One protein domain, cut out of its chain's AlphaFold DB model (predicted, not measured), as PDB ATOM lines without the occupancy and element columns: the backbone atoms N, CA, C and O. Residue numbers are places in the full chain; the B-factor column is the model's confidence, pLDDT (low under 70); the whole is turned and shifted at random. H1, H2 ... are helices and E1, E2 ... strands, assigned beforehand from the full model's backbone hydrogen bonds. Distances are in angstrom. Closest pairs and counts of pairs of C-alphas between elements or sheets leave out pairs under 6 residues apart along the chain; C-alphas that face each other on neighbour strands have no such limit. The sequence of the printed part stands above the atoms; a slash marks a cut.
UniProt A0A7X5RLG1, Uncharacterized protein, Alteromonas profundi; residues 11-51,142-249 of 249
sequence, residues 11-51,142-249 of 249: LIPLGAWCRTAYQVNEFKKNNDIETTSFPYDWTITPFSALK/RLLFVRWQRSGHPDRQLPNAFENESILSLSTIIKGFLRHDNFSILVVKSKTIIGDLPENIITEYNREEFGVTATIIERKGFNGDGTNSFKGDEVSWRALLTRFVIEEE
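Overview. This is residues 11 to 51 and 142 to 249 of the 249 residues of an uncharacterized protein of Alteromonas profundi (UniProt A0A7X5RLG1). A twisted sheet of five strands makes the middle of three layers, with helices H1 and H4 over one face and H3 over the other; short H2 lies off the sheet, close to H3. The printed part has 149 residues, with named elements in the order E1 H1 H2 E2 H3 E3 E4 E5 H4, of mixed class. The mixed sheet runs E1 E2 E3 E5 E4, with E4 alone antiparallel to its neighbour. The whole is compact, with a radius of gyration of the C-alphas of 14.5 A, and spans 45 by 32 by 28 A.

Along the chain. Find E1 at residues 11 to 13, from C-alpha 11 at (167.055, 159.115, 200.516). The sheet's other strands, in order across it from E1, are E2, residues 143 to 148, E3, residues 183 to 193, 32.1 A long, E5, residues 211 to 219, 25.4 A long, and E4, residues 202 to 208. The helices are H1, 18 to 30, 18.3 A; H2, 47 to 51; H3, 167 to 178, 15.7 A; and H4, 234 to 248, 20.7 A, ending at C-alpha 248 (170.749, 151.735, 193.118).

Arrangement. Look for N 12 and O 144, 2.8 A, between parallel E1 and E2; N 145 and O 184, 2.8 A, between parallel E2 and E3; N 187 and O 212, 2.8 A, between parallel E3 and E5; and N 206 and O 213, 2.9 A, in the hairpin E4 and E5. H4 runs along the strands over E3, at a height of 7.1 A over the sheet. H1, on the same face, touches H4 about perpendicular at 75 degrees with residues 23 to 27 alone; the closest C-alphas, of Phe 27 and Arg 238, are 6.1 A apart. H3, on the opposite face, belongs to the strand-helix-strand unit E2, H3, E3, two parallel neighbour strands joined through a helix, with a right-handed crossover. H2 is close to but not clearly touching H3; their closest C-alphas, of Lys 51 and Ile 173, are 6.5 A apart. In H1, H2, H3 and H4 every O i to N i+4 pair is within hydrogen-bond range.

Size, cuts and confidence. The C-alphas farthest apart, of Arg 179 and Gly 195, are 45.1 A apart. Residues 52 to 141 are not printed, and C-alphas 51 and 142 stand 21.6 A apart across the cut. The links H1 to H2, E2 to H3 and E5 to H4 are long. Residues 151 to 155 are under pLDDT 70.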
ATOM      1  N   LEU A  11     165.950 159.356 199.577       95.00
ATOM      2  CA  LEU A  11     167.055 159.115 200.516       95.00
ATOM      3  C   LEU A  11     166.616 159.376 201.959       95.00
ATOM      4  O   LEU A  11     166.206 160.488 202.291       95.00
ATOM      5  N   ILE A  12     166.768 158.391 202.840       96.44
ATOM      6  CA  ILE A  12     166.217 158.430 204.200       96.44
ATOM      7  C   ILE A  12     167.336 158.175 205.213       96.44
ATOM      8  O   ILE A  12     167.912 157.085 205.238       96.44
ATOM      9  N   PRO A  13     167.671 159.131 206.087       95.69
ATOM     10  CA  PRO A  13     168.629 158.884 207.155       95.69
ATOM     11  C   PRO A  13     168.022 157.967 208.236       95.69
ATOM     12  O   PRO A  13     166.959 158.228 208.795       95.69
ATOM     13  N   LEU A  14     168.737 156.903 208.596       92.88
ATOM     14  CA  LEU A  14     168.406 155.986 209.693       92.88
ATOM     15  C   LEU A  14     169.203 156.300 210.958       92.88
ATOM     16  O   LEU A  14     169.774 155.408 211.593       92.88
ATOM     17  N   GLY A  15     169.252 157.578 211.329       82.81
ATOM     18  CA  GLY A  15     169.857 158.039 212.576       82.81
ATOM     19  C   GLY A  15     171.291 157.541 212.782       82.81
ATOM     20  O   GLY A  15     172.165 157.796 211.961       82.81
ATOM     21  N   ALA A  16     171.525 156.841 213.897       84.06
ATOM     22  CA  ALA A  16     172.814 156.646 214.571       84.06
ATOM     23  C   ALA A  16     173.263 157.918 215.291       84.06
ATOM     24  O   ALA A  16     173.109 158.013 216.503       84.06
ATOM     25  N   TRP A  17     173.696 158.918 214.531       87.75
ATOM     26  CA  TRP A  17     174.017 160.262 215.006       87.75
ATOM     27  C   TRP A  17     173.424 161.287 214.039       87.75
ATOM     28  O   TRP A  17     173.150 160.970 212.883       87.75
ATOM     29  N   CYS A  18     173.326 162.550 214.454       88.12
ATOM     30  CA  CYS A  18     172.849 163.639 213.594       88.12
ATOM     31  C   CYS A  18     173.723 163.895 212.345       88.12
ATOM     32  O   CYS A  18     173.301 164.617 211.442       88.12
ATOM     33  N   ARG A  19     174.914 163.275 212.246       91.12
ATOM     34  CA  ARG A  19     175.778 163.326 211.052       91.12
ATOM     35  C   ARG A  19     175.064 162.827 209.801       91.12
ATOM     36  O   ARG A  19     175.116 163.494 208.775       91.12
ATOM     37  N   THR A  20     174.423 161.663 209.877       93.62
ATOM     38  CA  THR A  20     173.799 161.033 208.707       93.62
ATOM     39  C   THR A  20     172.711 161.923 208.127       93.62
ATOM     40  O   THR A  20     172.699 162.173 206.927       93.62
ATOM     41  N   ALA A  21     171.853 162.468 208.988       95.00
ATOM     42  CA  ALA A  21     170.809 163.395 208.583       95.00
ATOM     43  C   ALA A  21     171.379 164.683 207.975       95.00
ATOM     44  O   ALA A  21     170.937 165.096 206.906       95.00
ATOM     45  N   TYR A  22     172.401 165.281 208.601       94.62
ATOM     46  CA  TYR A  22     173.083 166.456 208.051       94.62
ATOM     47  C   TYR A  22     173.609 166.189 206.635       94.62
ATOM     48  O   TYR A  22     173.312 166.944 205.714       94.62
ATOM     49  N   GLN A  23     174.340 165.088 206.446       95.62
ATOM     50  CA  GLN A  23     174.991 164.774 205.174       95.62
ATOM     51  C   GLN A  23     173.999 164.399 204.068       95.62
ATOM     52  O   GLN A  23     174.160 164.837 202.931       95.62
ATOM     53  N   VAL A  24     172.937 163.656 204.392       96.12
ATOM     54  CA  VAL A  24     171.858 163.362 203.433       96.12
ATOM     55  C   VAL A  24     171.141 164.647 203.012       96.12
ATOM     56  O   VAL A  24     170.910 164.851 201.821       96.12
ATOM     57  N   ASN A  25     170.829 165.538 203.955       95.06
ATOM     58  CA  ASN A  25     170.120 166.780 203.651       95.06
ATOM     59  C   ASN A  25     170.984 167.774 202.865       95.06
ATOM     60  O   ASN A  25     170.499 168.365 201.901       95.06
ATOM     61  N   GLU A  26     172.271 167.916 203.197       95.50
ATOM     62  CA  GLU A  26     173.193 168.723 202.391       95.50
ATOM     63  C   GLU A  26     173.397 168.124 200.994       95.50
ATOM     64  O   GLU A  26     173.466 168.863 200.012       95.50
ATOM     65  N   PHE A  27     173.433 166.796 200.848       95.56
ATOM     66  CA  PHE A  27     173.461 166.160 199.531       95.56
ATOM     67  C   PHE A  27     172.205 166.480 198.710       95.56
ATOM     68  O   PHE A  27     172.334 166.889 197.556       95.56
ATOM     69  N   LYS A  28     171.006 166.347 199.296       94.31
ATOM     70  CA  LYS A  28     169.737 166.673 198.624       94.31
ATOM     71  C   LYS A  28     169.695 168.134 198.180       94.31
ATOM     72  O   LYS A  28     169.458 168.411 197.007       94.31
ATOM     73  N   LYS A  29     170.029 169.055 199.087       93.50
ATOM     74  CA  LYS A  29     170.094 170.499 198.826       93.50
ATOM     75  C   LYS A  29     171.055 170.847 197.687       93.50
ATOM     76  O   LYS A  29     170.697 171.618 196.809       93.50
ATOM     77  N   ASN A  30     172.251 170.257 197.671       92.94
ATOM     78  CA  ASN A  30     173.250 170.504 196.623       92.94
ATOM     79  C   ASN A  30     172.853 169.954 195.241       92.94
ATOM     80  O   ASN A  30     173.522 170.260 194.258       92.94
ATOM     81  N   ASN A  31     171.804 169.132 195.169       91.62
ATOM     82  CA  ASN A  31     171.290 168.543 193.935       91.62
ATOM     83  C   ASN A  31     169.844 168.976 193.639       91.62
ATOM     84  O   ASN A  31     169.175 168.331 192.835       91.62
ATOM     85  N   ASP A  32     169.349 170.035 194.293       91.19
ATOM     86  CA  ASP A  32     167.985 170.558 194.133       91.19
ATOM     87  C   ASP A  32     166.876 169.503 194.332       91.19
ATOM     88  O   ASP A  32     165.812 169.570 193.702       91.19
ATOM     89  N   ILE A  33     167.130 168.523 195.206       90.50
ATOM     90  CA  ILE A  33     166.196 167.464 195.600       90.50
ATOM     91  C   ILE A  33     165.399 167.943 196.815       90.50
ATOM     92  O   ILE A  33     165.965 168.487 197.766       90.50
ATOM     93  N   GLU A  34     164.085 167.725 196.795       88.88
ATOM     94  CA  GLU A  34     163.206 168.072 197.910       88.88
ATOM     95  C   GLU A  34     163.576 167.282 199.176       88.88
ATOM     96  O   GLU A  34     163.870 166.085 199.133       88.88
ATOM     97  N   THR A  35     163.596 167.962 200.323       90.25
ATOM     98  CA  THR A  35     163.940 167.340 201.604       90.25
ATOM     99  C   THR A  35     162.689 167.080 202.423       90.25
ATOM    100  O   THR A  35     162.044 168.016 202.893       90.25
ATOM    101  N   THR A  36     162.410 165.807 202.672       92.50
ATOM    102  CA  THR A  36     161.439 165.374 203.678       92.50
ATOM    103  C   THR A  36     162.141 165.152 205.012       92.50
ATOM    104  O   THR A  36     163.207 164.539 205.055       92.50
ATOM    105  N   SER A  37     161.545 165.637 206.101       93.56
ATOM    106  CA  SER A  37     162.049 165.384 207.452       93.56
ATOM    107  C   SER A  37     161.531 164.064 208.019       93.56
ATOM    108  O   SER A  37     160.330 163.777 207.953       93.56
ATOM    109  N   PHE A  38     162.427 163.310 208.653       95.56
ATOM    110  CA  PHE A  38     162.177 161.992 209.241       95.56
ATOM    111  C   PHE A  38     162.427 161.996 210.762       95.56
ATOM    112  O   PHE A  38     163.090 162.895 211.283       95.56
ATOM    113  N   PRO A  39     161.883 161.027 211.530       94.31
ATOM    114  CA  PRO A  39     161.954 161.059 212.998       94.31
ATOM    115  C   PRO A  39     163.382 160.934 213.538       94.31
ATOM    116  O   PRO A  39     163.648 161.346 214.665       94.31
ATOM    117  N   TYR A  40     164.297 160.390 212.734       94.62
ATOM    118  CA  TYR A  40     165.680 160.133 213.122       94.62
ATOM    119  C   TYR A  40     166.657 161.237 212.702       94.62
ATOM    120  O   TYR A  40     167.864 161.091 212.902       94.62
ATOM    121  N   ASP A  41     166.156 162.349 212.152       93.12
ATOM    122  CA  ASP A  41     166.992 163.439 211.637       93.12
ATOM    123  C   ASP A  41     167.727 164.210 212.744       93.12
ATOM    124  O   ASP A  41     168.793 164.788 212.528       93.12
ATOM    125  N   TRP A  42     167.160 164.226 213.949       88.75
ATOM    126  CA  TRP A  42     167.653 165.004 215.092       88.75
ATOM    127  C   TRP A  42     167.734 164.181 216.383       88.75
ATOM    128  O   TRP A  42     167.928 164.731 217.473       88.75
ATOM    129  N   THR A  43     167.601 162.860 216.278       92.44
ATOM    130  CA  THR A  43     167.783 161.932 217.393       92.44
ATOM    131  C   THR A  43     169.060 161.126 217.209       92.44
ATOM    132  O   THR A  43     169.473 160.788 216.099       92.44
ATOM    133  N   ILE A  44     169.692 160.769 218.322       92.25
ATOM    134  CA  ILE A  44     170.709 159.720 218.322       92.25
ATOM    135  C   ILE A  44     169.945 158.404 218.470       92.25
ATOM    136  O   ILE A  44     169.159 158.231 219.405       92.25
ATOM    137  N   THR A  45     170.140 157.505 217.506       94.06
ATOM    138  CA  THR A  45     169.289 156.319 217.336       94.06
ATOM    139  C   THR A  45     170.151 155.058 217.267       94.06
ATOM    140  O   THR A  45     170.554 154.644 216.170       94.06
ATOM    141  N   PRO A  46     170.469 154.456 218.428       93.31
ATOM    142  CA  PRO A  46     171.101 153.144 218.512       93.31
ATOM    143  C   PRO A  46     170.321 152.071 217.752       93.31
ATOM    144  O   PRO A  46     169.123 152.206 217.496       93.31
ATOM    145  N   PHE A  47     170.974 150.962 217.433       93.94
ATOM    146  CA  PHE A  47     170.340 149.856 216.729       93.94
ATOM    147  C   PHE A  47     169.174 149.244 217.516       93.94
ATOM    148  O   PHE A  47     168.124 148.941 216.950       93.94
ATOM    149  N   SER A  48     169.313 149.131 218.839       93.56
ATOM    150  CA  SER A  48     168.221 148.721 219.730       93.56
ATOM    151  C   SER A  48     167.013 149.661 219.642       93.56
ATOM    152  O   SER A  48     165.873 149.199 219.679       93.56
ATOM    153  N   ALA A  49     167.250 150.960 219.443       94.88
ATOM    154  CA  ALA A  49     166.188 151.937 219.274       94.88
ATOM    155  C   ALA A  49     165.468 151.791 217.929       94.88
ATOM    156  O   ALA A  49     164.236 151.819 217.890       94.88
ATOM    157  N   LEU A  50     166.213 151.536 216.846       95.31
ATOM    158  CA  LEU A  50     165.622 151.188 215.551       95.31
ATOM    159  C   LEU A  50     164.750 149.935 215.655       95.31
ATOM    160  O   LEU A  50     163.608 149.976 215.217       95.31
ATOM    161  N   LYS A  51     165.223 148.860 216.304       94.88
ATOM    162  CA  LYS A  51     164.417 147.642 216.530       94.88
ATOM    163  C   LYS A  51     163.091 147.934 217.230       94.88
ATOM    164  O   LYS A  51     162.074 147.346 216.882       94.88
ATOM    165  N   ARG A 142     161.677 153.684 194.904       92.69
ATOM    166  CA  ARG A 142     162.739 152.975 195.615       92.69
ATOM    167  C   ARG A 142     163.194 153.821 196.805       92.69
ATOM    168  O   ARG A 142     163.362 155.035 196.696       92.69
ATOM    169  N   LEU A 143     163.372 153.187 197.959       96.31
ATOM    170  CA  LEU A 143     163.780 153.867 199.190       96.31
ATOM    171  C   LEU A 143     165.258 153.592 199.482       96.31
ATOM    172  O   LEU A 143     165.679 152.440 199.533       96.31
ATOM    173  N   LEU A 144     166.054 154.635 199.694       97.25
ATOM    174  CA  LEU A 144     167.496 154.540 199.915       97.25
ATOM    175  C   LEU A 144     167.831 154.957 201.346       97.25
ATOM    176  O   LEU A 144     168.004 156.135 201.656       97.25
ATOM    177  N   PHE A 145     167.919 153.980 202.240       97.56
ATOM    178  CA  PHE A 145     168.229 154.221 203.639       97.56
ATOM    179  C   PHE A 145     169.728 154.412 203.847       97.56
ATOM    180  O   PHE A 145     170.527 153.623 203.363       97.56
ATOM    181  N   VAL A 146     170.129 155.424 204.611       97.56
ATOM    182  CA  VAL A 146     171.541 155.720 204.889       97.56
ATOM    183  C   VAL A 146     171.781 155.669 206.388       97.56
ATOM    184  O   VAL A 146     171.025 156.266 207.151       97.56
ATOM    185  N   ARG A 147     172.841 154.995 206.835       95.31
ATOM    186  CA  ARG A 147     173.210 154.904 208.251       95.31
ATOM    187  C   ARG A 147     174.717 154.971 208.437       95.31
ATOM    188  O   ARG A 147     175.461 154.260 207.775       95.31
ATOM    189  N   TRP A 148     175.179 155.801 209.369       93.75
ATOM    190  CA  TRP A 148     176.596 155.889 209.720       93.75
ATOM    191  C   TRP A 148     176.918 155.067 210.968       93.75
ATOM    192  O   TRP A 148     176.454 155.379 212.064       93.75
ATOM    193  N   GLN A 149     177.744 154.038 210.811       89.56
ATOM    194  CA  GLN A 149     178.214 153.180 211.892       89.56
ATOM    195  C   GLN A 149     179.526 153.704 212.472       89.56
ATOM    196  O   GLN A 149     180.623 153.304 212.077       89.56
ATOM    197  N   ARG A 150     179.411 154.597 213.455       79.00
ATOM    198  CA  ARG A 150     180.536 154.999 214.300       79.00
ATOM    199  C   ARG A 150     180.074 155.103 215.739       79.00
ATOM    200  O   ARG A 150     179.114 155.821 216.018       79.00
ATOM    201  N   SER A 151     180.809 154.453 216.643       67.44
ATOM    202  CA  SER A 151     180.545 154.416 218.091       67.44
ATOM    203  C   SER A 151     180.330 155.797 218.707       67.44
ATOM    204  O   SER A 151     179.628 155.913 219.702       67.44
ATOM    205  N   GLY A 152     180.834 156.855 218.075       60.78
ATOM    206  CA  GLY A 152     180.367 158.208 218.304       60.78
ATOM    207  C   GLY A 152     181.369 159.277 217.939       60.78
ATOM    208  O   GLY A 152     182.278 159.081 217.124       60.78
ATOM    209  N   HIS A 153     181.174 160.430 218.560       64.75
ATOM    210  CA  HIS A 153     182.156 161.500 218.577       64.75
ATOM    211  C   HIS A 153     183.354 161.065 219.443       64.75
ATOM    212  O   HIS A 153     183.114 160.397 220.443       64.75
ATOM    213  N   PRO A 154     184.618 161.436 219.143       63.44
ATOM    214  CA  PRO A 154     185.766 161.149 220.014       63.44
ATOM    215  C   PRO A 154     185.472 161.320 221.514       63.44
ATOM    216  O   PRO A 154     185.685 160.390 222.282       63.44
ATOM    217  N   ASP A 155     184.851 162.443 221.880       66.62
ATOM    218  CA  ASP A 155     184.502 162.797 223.265       66.62
ATOM    219  C   ASP A 155     183.195 162.169 223.793       66.62
ATOM    220  O   ASP A 155     182.870 162.315 224.967       66.62
ATOM    221  N   ARG A 156     182.380 161.551 222.929       74.19
ATOM    222  CA  ARG A 156     181.052 161.017 223.271       74.19
ATOM    223  C   ARG A 156     180.821 159.706 222.536       74.19
ATOM    224  O   ARG A 156     180.411 159.706 221.374       74.19
ATOM    225  N   GLN A 157     181.092 158.610 223.228       78.31
ATOM    226  CA  GLN A 157     180.958 157.257 222.703       78.31
ATOM    227  C   GLN A 157     179.689 156.603 223.244       78.31
ATOM    228  O   GLN A 157     179.345 156.760 224.409       78.31
ATOM    229  N   LEU A 158     179.029 155.829 222.395       80.56
ATOM    230  CA  LEU A 158     177.987 154.879 222.743       80.56
ATOM    231  C   LEU A 158     178.478 153.504 222.267       80.56
ATOM    232  O   LEU A 158     178.189 153.111 221.134       80.56
ATOM    233  N   PRO A 159     179.273 152.784 223.079       72.44
ATOM    234  CA  PRO A 159     179.993 151.589 222.628       72.44
ATOM    235  C   PRO A 159     179.059 150.501 222.083       72.44
ATOM    236  O   PRO A 159     179.392 149.842 221.103       72.44
ATOM    237  N   ASN A 160     177.850 150.397 222.641       82.44
ATOM    238  CA  ASN A 160     176.863 149.385 222.261       82.44
ATOM    239  C   ASN A 160     175.817 149.913 221.260       82.44
ATOM    240  O   ASN A 160     174.819 149.246 220.997       82.44
ATOM    241  N   ALA A 161     176.005 151.110 220.683       84.31
ATOM    242  CA  ALA A 161     175.013 151.705 219.781       84.31
ATOM    243  C   ALA A 161     174.772 150.893 218.500       84.31
ATOM    244  O   ALA A 161     173.707 151.025 217.901       84.31
ATOM    245  N   PHE A 162     175.731 150.058 218.103       87.12
ATOM    246  CA  PHE A 162     175.706 149.254 216.876       87.12
ATOM    247  C   PHE A 162     175.851 147.758 217.182       87.12
ATOM    248  O   PHE A 162     176.169 146.967 216.298       87.12
ATOM    249  N   GLU A 163     175.673 147.360 218.444       87.44
ATOM    250  CA  GLU A 163     175.811 145.966 218.849       87.44
ATOM    251  C   GLU A 163     174.803 145.097 218.084       87.44
ATOM    252  O   GLU A 163     173.597 145.360 218.104       87.44
ATOM    253  N   ASN A 164     175.300 144.050 217.421       89.50
ATOM    254  CA  ASN A 164     174.530 143.159 216.545       89.50
ATOM    255  C   ASN A 164     173.963 143.820 215.275       89.50
ATOM    256  O   ASN A 164     173.092 143.235 214.631       89.50
ATOM    257  N   GLU A 165     174.419 145.021 214.913       92.62
ATOM    258  CA  GLU A 165     173.986 145.699 213.696       92.62
ATOM    259  C   GLU A 165     174.749 145.199 212.461       92.62
ATOM    260  O   GLU A 165     175.977 145.140 212.431       92.62
ATOM    261  N   SER A 166     174.002 144.877 211.411       92.44
ATOM    262  CA  SER A 166     174.490 144.423 210.108       92.44
ATOM    263  C   SER A 166     173.489 144.816 209.022       92.44
ATOM    264  O   SER A 166     172.335 145.112 209.341       92.44
ATOM    265  N   ILE A 167     173.878 144.768 207.743       95.06
ATOM    266  CA  ILE A 167     172.924 144.990 206.642       95.06
ATOM    267  C   ILE A 167     171.753 144.011 206.726       95.06
ATOM    268  O   ILE A 167     170.610 144.442 206.640       95.06
ATOM    269  N   LEU A 168     172.014 142.726 206.991       95.50
ATOM    270  CA  LEU A 168     170.966 141.710 207.136       95.50
ATOM    271  C   LEU A 168     169.973 142.025 208.269       95.50
ATOM    272  O   LEU A 168     168.761 141.857 208.129       95.50
ATOM    273  N   SER A 169     170.473 142.468 209.423       95.94
ATOM    274  CA  SER A 169     169.606 142.761 210.567       95.94
ATOM    275  C   SER A 169     168.845 144.081 210.388       95.94
ATOM    276  O   SER A 169     167.677 144.157 210.769       95.94
ATOM    277  N   LEU A 170     169.449 145.089 209.744       96.81
ATOM    278  CA  LEU A 170     168.765 146.316 209.327       96.81
ATOM    279  C   LEU A 170     167.688 146.028 208.275       96.81
ATOM    280  O   LEU A 170     166.560 146.495 208.431       96.81
ATOM    281  N   SER A 171     167.996 145.232 207.248       97.25
ATOM    282  CA  SER A 171     167.044 144.892 206.187       97.25
ATOM    283  C   SER A 171     165.855 144.117 206.727       97.25
ATOM    284  O   SER A 171     164.729 144.413 206.348       97.25
ATOM    285  N   THR A 172     166.068 143.215 207.687       96.81
ATOM    286  CA  THR A 172     164.980 142.497 208.368       96.81
ATOM    287  C   THR A 172     164.009 143.461 209.058       96.81
ATOM    288  O   THR A 172     162.794 143.331 208.904       96.81
ATOM    289  N   ILE A 173     164.525 144.452 209.791       96.25
ATOM    290  CA  ILE A 173     163.704 145.443 210.506       96.25
ATOM    291  C   ILE A 173     162.962 146.349 209.516       96.25
ATOM    292  O   ILE A 173     161.751 146.536 209.630       96.25
ATOM    293  N   ILE A 174     163.674 146.881 208.521       96.69
ATOM    294  CA  ILE A 174     163.114 147.785 207.509       96.69
ATOM    295  C   ILE A 174     162.051 147.066 206.677       96.69
ATOM    296  O   ILE A 174     160.955 147.593 206.511       96.69
ATOM    297  N   LYS A 175     162.320 145.836 206.227       96.00
ATOM    298  CA  LYS A 175     161.354 144.991 205.515       96.00
ATOM    299  C   LYS A 175     160.120 144.707 206.364       96.00
ATOM    300  O   LYS A 175     159.006 144.803 205.859       96.00
ATOM    301  N   GLY A 176     160.294 144.387 207.649       95.50
ATOM    302  CA  GLY A 176     159.176 144.178 208.573       95.50
ATOM    303  C   GLY A 176     158.291 145.421 208.719       95.50
ATOM    304  O   GLY A 176     157.063 145.317 208.703       95.50
ATOM    305  N   PHE A 177     158.907 146.601 208.795       95.88
ATOM    306  CA  PHE A 177     158.209 147.883 208.856       95.88
ATOM    307  C   PHE A 177     157.495 148.241 207.539       95.88
ATOM    308  O   PHE A 177     156.313 148.589 207.562       95.88
ATOM    309  N   LEU A 178     158.196 148.148 206.404       95.12
ATOM    310  CA  LEU A 178     157.708 148.544 205.078       95.12
ATOM    311  C   LEU A 178     156.723 147.547 204.466       95.12
ATOM    312  O   LEU A 178     155.824 147.943 203.731       95.12
ATOM    313  N   ARG A 179     156.875 146.255 204.782       94.25
ATOM    314  CA  ARG A 179     156.155 145.124 204.169       94.25
ATOM    315  C   ARG A 179     156.415 144.954 202.665       94.25
ATOM    316  O   ARG A 179     155.597 144.363 201.964       94.25
ATOM    317  N   HIS A 180     157.554 145.439 202.174       94.12
ATOM    318  CA  HIS A 180     158.032 145.249 200.803       94.12
ATOM    319  C   HIS A 180     159.564 145.331 200.740       94.12
ATOM    320  O   HIS A 180     160.198 145.806 201.680       94.12
ATOM    321  N   ASP A 181     160.135 144.935 199.599       95.19
ATOM    322  CA  ASP A 181     161.589 144.871 199.368       95.19
ATOM    323  C   ASP A 181     162.121 145.984 198.449       95.19
ATOM    324  O   ASP A 181     163.286 145.975 198.072       95.19
ATOM    325  N   ASN A 182     161.279 146.956 198.073       95.31
ATOM    326  CA  ASN A 182     161.679 148.094 197.234       95.31
ATOM    327  C   ASN A 182     162.529 149.140 197.988       95.31
ATOM    328  O   ASN A 182     162.162 150.311 198.101       95.31
ATOM    329  N   PHE A 183     163.645 148.704 198.564       96.88
ATOM    330  CA  PHE A 183     164.580 149.555 199.282       96.88
ATOM    331  C   PHE A 183     166.022 149.050 199.157       96.88
ATOM    332  O   PHE A 183     166.268 147.899 198.804       96.88
ATOM    333  N   SER A 184     166.974 149.915 199.492       97.88
ATOM    334  CA  SER A 184     168.392 149.589 199.634       97.88
ATOM    335  C   SER A 184     168.987 150.338 200.823       97.88
ATOM    336  O   SER A 184     168.488 151.398 201.206       97.88
ATOM    337  N   ILE A 185     170.031 149.783 201.436       98.25
ATOM    338  CA  ILE A 185     170.651 150.319 202.652       98.25
ATOM    339  C   ILE A 185     172.118 150.640 202.390       98.25
ATOM    340  O   ILE A 185     172.896 149.762 202.041       98.25
ATOM    341  N   LEU A 186     172.531 151.872 202.660       98.12
ATOM    342  CA  LEU A 186     173.929 152.266 202.731       98.12
ATOM    343  C   LEU A 186     174.386 152.331 204.190       98.12
ATOM    344  O   LEU A 186     173.986 153.222 204.944       98.12
ATOM    345  N   VAL A 187     175.279 151.421 204.567       96.75
ATOM    346  CA  VAL A 187     175.999 151.442 205.842       96.75
ATOM    347  C   VAL A 187     177.366 152.086 205.640       96.75
ATOM    348  O   VAL A 187     178.231 151.551 204.949       96.75
ATOM    349  N   VAL A 188     177.579 153.239 206.269       95.81
ATOM    350  CA  VAL A 188     178.798 154.042 206.135       95.81
ATOM    351  C   VAL A 188     179.684 153.876 207.361       95.81
ATOM    352  O   VAL A 188     179.254 154.133 208.483       95.81
ATOM    353  N   LYS A 189     180.952 153.544 207.147       94.12
ATOM    354  CA  LYS A 189     182.038 153.637 208.128       94.12
ATOM    355  C   LYS A 189     182.986 154.750 207.702       94.12
ATOM    356  O   LYS A 189     183.060 155.084 206.518       94.12
ATOM    357  N   SER A 190     183.731 155.329 208.640       93.00
ATOM    358  CA  SER A 190     184.717 156.347 208.278       93.00
ATOM    359  C   SER A 190     186.053 156.236 209.000       93.00
ATOM    360  O   SER A 190     186.124 155.902 210.183       93.00
ATOM    361  N   LYS A 191     187.120 156.540 208.255       92.81
ATOM    362  CA  LYS A 191     188.497 156.706 208.733       92.81
ATOM    363  C   LYS A 191     188.821 158.199 208.703       92.81
ATOM    364  O   LYS A 191     188.635 158.850 207.680       92.81
ATOM    365  N   THR A 192     189.270 158.758 209.823       92.19
ATOM    366  CA  THR A 192     189.591 160.191 209.912       92.19
ATOM    367  C   THR A 192     191.077 160.433 209.652       92.19
ATOM    368  O   THR A 192     191.912 159.745 210.233       92.19
ATOM    369  N   ILE A 193     191.398 161.433 208.829       94.19
ATOM    370  CA  ILE A 193     192.769 161.875 208.534       94.19
ATOM    371  C   ILE A 193     192.978 163.358 208.874       94.19
ATOM    372  O   ILE A 193     192.024 164.111 209.084       94.19
ATOM    373  N   ILE A 194     194.243 163.776 208.920       93.31
ATOM    374  CA  ILE A 194     194.661 165.181 209.003       93.31
ATOM    375  C   ILE A 194     195.360 165.524 207.685       93.31
ATOM    376  O   ILE A 194     196.234 164.773 207.260       93.31
ATOM    377  N   GLY A 195     194.993 166.649 207.071       92.31
ATOM    378  CA  GLY A 195     195.527 167.087 205.777       92.31
ATOM    379  C   GLY A 195     194.541 166.876 204.630       92.31
ATOM    380  O   GLY A 195     193.326 166.886 204.839       92.31
ATOM    381  N   ASP A 196     195.074 166.720 203.423       95.69
ATOM    382  CA  ASP A 196     194.281 166.622 202.200       95.69
ATOM    383  C   ASP A 196     193.635 165.244 202.026       95.69
ATOM    384  O   ASP A 196     194.165 164.218 202.458       95.69
ATOM    385  N   LEU A 197     192.471 165.225 201.371       96.19
ATOM    386  CA  LEU A 197     191.820 163.977 200.986       96.19
ATOM    387  C   LEU A 197     192.656 163.260 199.914       96.19
ATOM    388  O   LEU A 197     193.143 163.912 198.988       96.19
ATOM    389  N   PRO A 198     192.797 161.928 199.993       95.75
ATOM    390  CA  PRO A 198     193.399 161.165 198.911       95.75
ATOM    391  C   PRO A 198     192.476 161.153 197.691       95.75
ATOM    392  O   PRO A 198     191.271 161.377 197.802       95.75
ATOM    393  N   GLU A 199     193.033 160.798 196.534       94.06
ATOM    394  CA  GLU A 199     192.266 160.626 195.296       94.06
ATOM    395  C   GLU A 199     191.137 159.591 195.469       94.06
ATOM    396  O   GLU A 199     189.986 159.836 195.105       94.06
ATOM    397  N   ASN A 200     191.438 158.468 196.130       95.50
ATOM    398  CA  ASN A 200     190.464 157.429 196.456       95.50
ATOM    399  C   ASN A 200     189.852 157.647 197.846       95.50
ATOM    400  O   ASN A 200     190.303 157.087 198.846       95.50
ATOM    401  N   ILE A 201     188.792 158.451 197.892       97.38
ATOM    402  CA  ILE A 201     188.024 158.754 199.110       97.38
ATOM    403  C   ILE A 201     187.276 157.520 199.647       97.38
ATOM    404  O   ILE A 201     187.208 157.314 200.861       97.38
ATOM    405  N   ILE A 202     186.682 156.720 198.756       97.94
ATOM    406  CA  ILE A 202     185.924 155.510 199.100       97.94
ATOM    407  C   ILE A 202     186.901 154.333 199.075       97.94
ATOM    408  O   ILE A 202     187.274 153.860 198.004       97.94
ATOM    409  N   THR A 203     187.337 153.867 200.245       97.19
ATOM    410  CA  THR A 203     188.360 152.812 200.347       97.19
ATOM    411  C   THR A 203     187.785 151.405 200.263       97.19
ATOM    412  O   THR A 203     188.487 150.475 199.887       97.19
ATOM    413  N   GLU A 204     186.520 151.238 200.648       97.31
ATOM    414  CA  GLU A 204     185.800 149.963 200.609       97.31
ATOM    415  C   GLU A 204     184.366 150.246 200.157       97.31
ATOM    416  O   GLU A 204     183.766 151.228 200.600       97.31
ATOM    417  N   TYR A 205     183.823 149.400 199.282       97.81
ATOM    418  CA  TYR A 205     182.451 149.499 198.788       97.81
ATOM    419  C   TYR A 205     181.964 148.093 198.429       97.81
ATOM    420  O   TYR A 205     182.227 147.589 197.337       97.81
ATOM    421  N   ASN A 206     181.327 147.431 199.391       97.38
ATOM    422  CA  ASN A 206     180.927 146.032 199.292       97.38
ATOM    423  C   ASN A 206     179.415 145.956 199.105       97.38
ATOM    424  O   ASN A 206     178.672 146.393 199.985       97.38
ATOM    425  N   ARG A 207     178.971 145.410 197.969       97.25
ATOM    426  CA  ARG A 207     177.548 145.203 197.690       97.25
ATOM    427  C   ARG A 207     177.070 143.878 198.278       97.25
ATOM    428  O   ARG A 207     177.720 142.847 198.123       97.25
ATOM    429  N   GLU A 208     175.923 143.935 198.930       95.62
ATOM    430  CA  GLU A 208     175.209 142.849 199.594       95.62
ATOM    431  C   GLU A 208     173.758 142.820 199.068       95.62
ATOM    432  O   GLU A 208     173.322 143.745 198.385       95.62
ATOM    433  N   GLU A 209     172.991 141.769 199.379       93.81
ATOM    434  CA  GLU A 209     171.629 141.563 198.840       93.81
ATOM    435  C   GLU A 209     170.691 142.768 199.048       93.81
ATOM    436  O   GLU A 209     169.920 143.111 198.158       93.81
ATOM    437  N   PHE A 210     170.793 143.443 200.199       96.12
ATOM    438  CA  PHE A 210     169.921 144.562 200.583       96.12
ATOM    439  C   PHE A 210     170.636 145.921 200.629       96.12
ATOM    440  O   PHE A 210     170.118 146.864 201.232       96.12
ATOM    441  N   GLY A 211     171.825 146.036 200.031       97.38
ATOM    442  CA  GLY A 211     172.504 147.322 199.901       97.38
ATOM    443  C   GLY A 211     174.024 147.250 199.916       97.38
ATOM    444  O   GLY A 211     174.622 146.356 199.326       97.38
ATOM    445  N   VAL A 212     174.663 148.235 200.540       98.06
ATOM    446  CA  VAL A 212     176.107 148.458 200.465       98.06
ATOM    447  C   VAL A 212     176.688 148.795 201.830       98.06
ATOM    448  O   VAL A 212     176.219 149.705 202.514       98.06
ATOM    449  N   THR A 213     177.783 148.126 202.189       97.25
ATOM    450  CA  THR A 213     178.676 148.569 203.265       97.25
ATOM    451  C   THR A 213     179.869 149.298 202.650       97.25
ATOM    452  O   THR A 213     180.611 148.718 201.855       97.25
ATOM    453  N   ALA A 214     180.093 150.556 203.032       97.50
ATOM    454  CA  ALA A 214     181.181 151.375 202.505       97.50
ATOM    455  C   ALA A 214     182.030 152.015 203.609       97.50
ATOM    456  O   ALA A 214     181.516 152.419 204.652       97.50
ATOM    457  N   THR A 215     183.329 152.168 203.344       97.06
ATOM    458  CA  THR A 215     184.257 152.910 204.208       97.06
ATOM    459  C   THR A 215     184.803 154.118 203.452       97.06
ATOM    460  O   THR A 215     185.397 153.962 202.385       97.06
ATOM    461  N   ILE A 216     184.623 155.315 204.017       97.00
ATOM    462  CA  ILE A 216     185.139 156.579 203.465       97.00
ATOM    463  C   ILE A 216     186.253 157.173 204.320       97.00
ATOM    464  O   ILE A 216     186.312 156.970 205.535       97.00
ATOM    465  N   ILE A 217     187.116 157.957 203.687       96.00
ATOM    466  CA  ILE A 217     188.088 158.810 204.367       96.00
ATOM    467  C   ILE A 217     187.476 160.195 204.568       96.00
ATOM    468  O   ILE A 217     186.987 160.793 203.618       96.00
ATOM    469  N   GLU A 218     187.513 160.715 205.792       94.94
ATOM    470  CA  GLU A 218     187.056 162.065 206.144       94.94
ATOM    471  C   GLU A 218     188.219 162.883 206.718       94.94
ATOM    472  O   GLU A 218     189.021 162.356 207.498       94.94
ATOM    473  N   ARG A 219     188.290 164.185 206.420       94.38
ATOM    474  CA  ARG A 219     189.193 165.080 207.156       94.38
ATOM    475  C   ARG A 219     188.666 165.311 208.574       94.38
ATOM    476  O   ARG A 219     187.462 165.249 208.829       94.38
ATOM    477  N   LYS A 220     189.567 165.570 209.524       90.75
ATOM    478  CA  LYS A 220     189.200 165.866 210.915       90.75
ATOM    479  C   LYS A 220     188.335 167.133 211.001       90.75
ATOM    480  O   LYS A 220     188.716 168.180 210.489       90.75
ATOM    481  N   GLY A 221     187.217 167.032 211.715       88.56
ATOM    482  CA  GLY A 221     186.276 168.131 211.926       88.56
ATOM    483  C   GLY A 221     185.276 168.306 210.794       88.56
ATOM    484  O   GLY A 221     184.891 167.332 210.147       88.56
ATOM    485  N   PHE A 222     184.795 169.532 210.609       92.38
ATOM    486  CA  PHE A 222     183.911 169.877 209.503       92.38
ATOM    487  C   PHE A 222     184.761 170.318 208.317       92.38
ATOM    488  O   PHE A 222     185.445 171.335 208.390       92.38
ATOM    489  N   ASN A 223     184.756 169.528 207.242       93.75
ATOM    490  CA  ASN A 223     185.542 169.804 206.034       93.75
ATOM    491  C   ASN A 223     187.041 170.088 206.303       93.75
ATOM    492  O   ASN A 223     187.673 170.848 205.570       93.75
ATOM    493  N   GLY A 224     187.619 169.472 207.341       92.25
ATOM    494  CA  GLY A 224     189.041 169.611 207.673       92.25
ATOM    495  C   GLY A 224     189.407 170.775 208.592       92.25
ATOM    496  O   GLY A 224     190.594 171.025 208.779       92.25
ATOM    497  N   ASP A 225     188.435 171.457 209.205       92.56
ATOM    498  CA  ASP A 225     188.690 172.550 210.159       92.56
ATOM    499  C   ASP A 225     189.375 172.110 211.474       92.56
ATOM    500  O   ASP A 225     189.687 172.937 212.330       92.56
ATOM    501  N   GLY A 226     189.601 170.805 211.664       87.75
ATOM    502  CA  GLY A 226     190.260 170.239 212.839       87.75
ATOM    503  C   GLY A 226     189.391 170.201 214.098       87.75
ATOM    504  O   GLY A 226     189.851 169.689 215.123       87.75
ATOM    505  N   THR A 227     188.150 170.695 214.032       87.69
ATOM    506  CA  THR A 227     187.225 170.738 215.166       87.69
ATOM    507  C   THR A 227     186.665 169.357 215.507       87.69
ATOM    508  O   THR A 227     186.845 168.362 214.806       87.69
ATOM    509  N   ASN A 228     185.926 169.306 216.607       78.44
ATOM    510  CA  ASN A 228     185.181 168.145 217.074       78.44
ATOM    511  C   ASN A 228     183.732 168.179 216.536       78.44
ATOM    512  O   ASN A 228     182.747 168.037 217.259       78.44
ATOM    513  N   SER A 229     183.585 168.458 215.238       84.00
ATOM    514  CA  SER A 229     182.273 168.607 214.609       84.00
ATOM    515  C   SER A 229     181.618 167.262 214.294       84.00
ATOM    516  O   SER A 229     182.216 166.347 213.719       84.00
ATOM    517  N   PHE A 230     180.321 167.161 214.589       82.12
ATOM    518  CA  PHE A 230     179.512 166.020 214.176       82.12
ATOM    519  C   PHE A 230     179.221 166.022 212.672       82.12
ATOM    520  O   PHE A 230     178.814 164.988 212.166       82.12
ATOM    521  N   LYS A 231     179.413 167.135 211.955       89.62
ATOM    522  CA  LYS A 231     178.979 167.264 210.558       89.62
ATOM    523  C   LYS A 231     179.756 166.356 209.604       89.62
ATOM    524  O   LYS A 231     179.137 165.778 208.726       89.62
ATOM    525  N   GLY A 232     181.055 166.145 209.817       90.50
ATOM    526  CA  GLY A 232     181.894 165.313 208.941       90.50
ATOM    527  C   GLY A 232     182.382 166.047 207.687       90.50
ATOM    528  O   GLY A 232     182.404 167.276 207.663       90.50
ATOM    529  N   ASP A 233     182.794 165.293 206.665       95.06
ATOM    530  CA  ASP A 233     183.380 165.838 205.429       95.06
ATOM    531  C   ASP A 233     182.418 165.750 204.238       95.06
ATOM    532  O   ASP A 233     182.144 164.670 203.715       95.06
ATOM    533  N   GLU A 234     181.907 166.891 203.787       96.31
ATOM    534  CA  GLU A 234     180.911 166.963 202.716       96.31
ATOM    535  C   GLU A 234     181.436 166.442 201.377       96.31
ATOM    536  O   GLU A 234     180.662 165.882 200.602       96.31
ATOM    537  N   VAL A 235     182.739 166.572 201.095       96.69
ATOM    538  CA  VAL A 235     183.328 166.041 199.856       96.69
ATOM    539  C   VAL A 235     183.253 164.519 199.876       96.69
ATOM    540  O   VAL A 235     182.806 163.900 198.906       96.69
ATOM    541  N   SER A 236     183.613 163.919 201.011       97.25
ATOM    542  CA  SER A 236     183.625 162.471 201.167       97.25
ATOM    543  C   SER A 236     182.231 161.856 201.120       97.25
ATOM    544  O   SER A 236     181.998 160.871 200.416       97.25
ATOM    545  N   TRP A 237     181.284 162.472 201.829       97.50
ATOM    546  CA  TRP A 237     179.887 162.048 201.831       97.50
ATOM    547  C   TRP A 237     179.222 162.240 200.473       97.50
ATOM    548  O   TRP A 237     178.524 161.339 200.013       97.50
ATOM    549  N   ARG A 238     179.472 163.360 199.783       96.94
ATOM    550  CA  ARG A 238     178.929 163.596 198.439       96.94
ATOM    551  C   ARG A 238     179.429 162.556 197.443       96.94
ATOM    552  O   ARG A 238     178.618 162.055 196.667       96.94
ATOM    553  N   ALA A 239     180.718 162.215 197.468       97.00
ATOM    554  CA  ALA A 239     181.275 161.181 196.596       97.00
ATOM    555  C   ALA A 239     180.582 159.825 196.818       97.00
ATOM    556  O   ALA A 239     180.154 159.183 195.857       97.00
ATOM    557  N   LEU A 240     180.407 159.426 198.082       98.19
ATOM    558  CA  LEU A 240     179.741 158.174 198.435       98.19
ATOM    559  C   LEU A 240     178.257 158.158 198.055       98.19
ATOM    560  O   LEU A 240     177.808 157.214 197.412       98.19
ATOM    561  N   LEU A 241     177.504 159.191 198.440       97.31
ATOM    562  CA  LEU A 241     176.068 159.281 198.174       97.31
ATOM    563  C   LEU A 241     175.784 159.349 196.673       97.31
ATOM    564  O   LEU A 241     174.869 158.683 196.205       97.31
ATOM    565  N   THR A 242     176.602 160.072 195.903       95.88
ATOM    566  CA  THR A 242     176.478 160.103 194.436       95.88
ATOM    567  C   THR A 242     176.618 158.703 193.848       95.88
ATOM    568  O   THR A 242     175.783 158.290 193.049       95.88
ATOM    569  N   ARG A 243     177.656 157.962 194.257       96.75
ATOM    570  CA  ARG A 243     177.883 156.595 193.783       96.75
ATOM    571  C   ARG A 243     176.731 155.666 194.165       96.75
ATOM    572  O   ARG A 243     176.205 154.985 193.295       96.75
ATOM    573  N   PHE A 244     176.333 155.676 195.436       97.25
ATOM    574  CA  PHE A 244     175.264 154.821 195.945       97.25
ATOM    575  C   PHE A 244     173.948 155.052 195.210       97.25
ATOM    576  O   PHE A 244     173.324 154.105 194.755       97.25
ATOM    577  N   VAL A 245     173.559 156.313 195.028       95.12
ATOM    578  CA  VAL A 245     172.320 156.644 194.327       95.12
ATOM    579  C   VAL A 245     172.372 156.216 192.860       95.12
ATOM    580  O   VAL A 245     171.414 155.634 192.375       95.12
ATOM    581  N   ILE A 246     173.486 156.440 192.155       93.44
ATOM    582  CA  ILE A 246     173.618 156.034 190.744       93.44
ATOM    583  C   ILE A 246     173.556 154.510 190.566       93.44
ATOM    584  O   ILE A 246     173.057 154.051 189.546       93.44
ATOM    585  N   GLU A 247     174.103 153.731 191.500       94.19
ATOM    586  CA  GLU A 247     174.151 152.263 191.394       94.19
ATOM    587  C   GLU A 247     172.865 151.556 191.857       94.19
ATOM    588  O   GLU A 247     172.694 150.358 191.596       94.19
ATOM    589  N   GLU A 248     172.003 152.267 192.586       91.31
ATOM    590  CA  GLU A 248     170.749 151.735 193.118       91.31
ATOM    591  C   GLU A 248     169.505 152.201 192.350       91.31
ATOM    592  O   GLU A 248     168.452 151.601 192.551       91.31
ATOM    593  N   GLU A 249     169.612 153.212 191.485       80.06
ATOM    594  CA  GLU A 249     168.613 153.511 190.437       80.06
ATOM    595  C   GLU A 249     168.671 152.476 189.300       80.06
ATOM    596  O   GLU A 249     167.586 152.024 188.866       80.06
TER     597      GLU A 249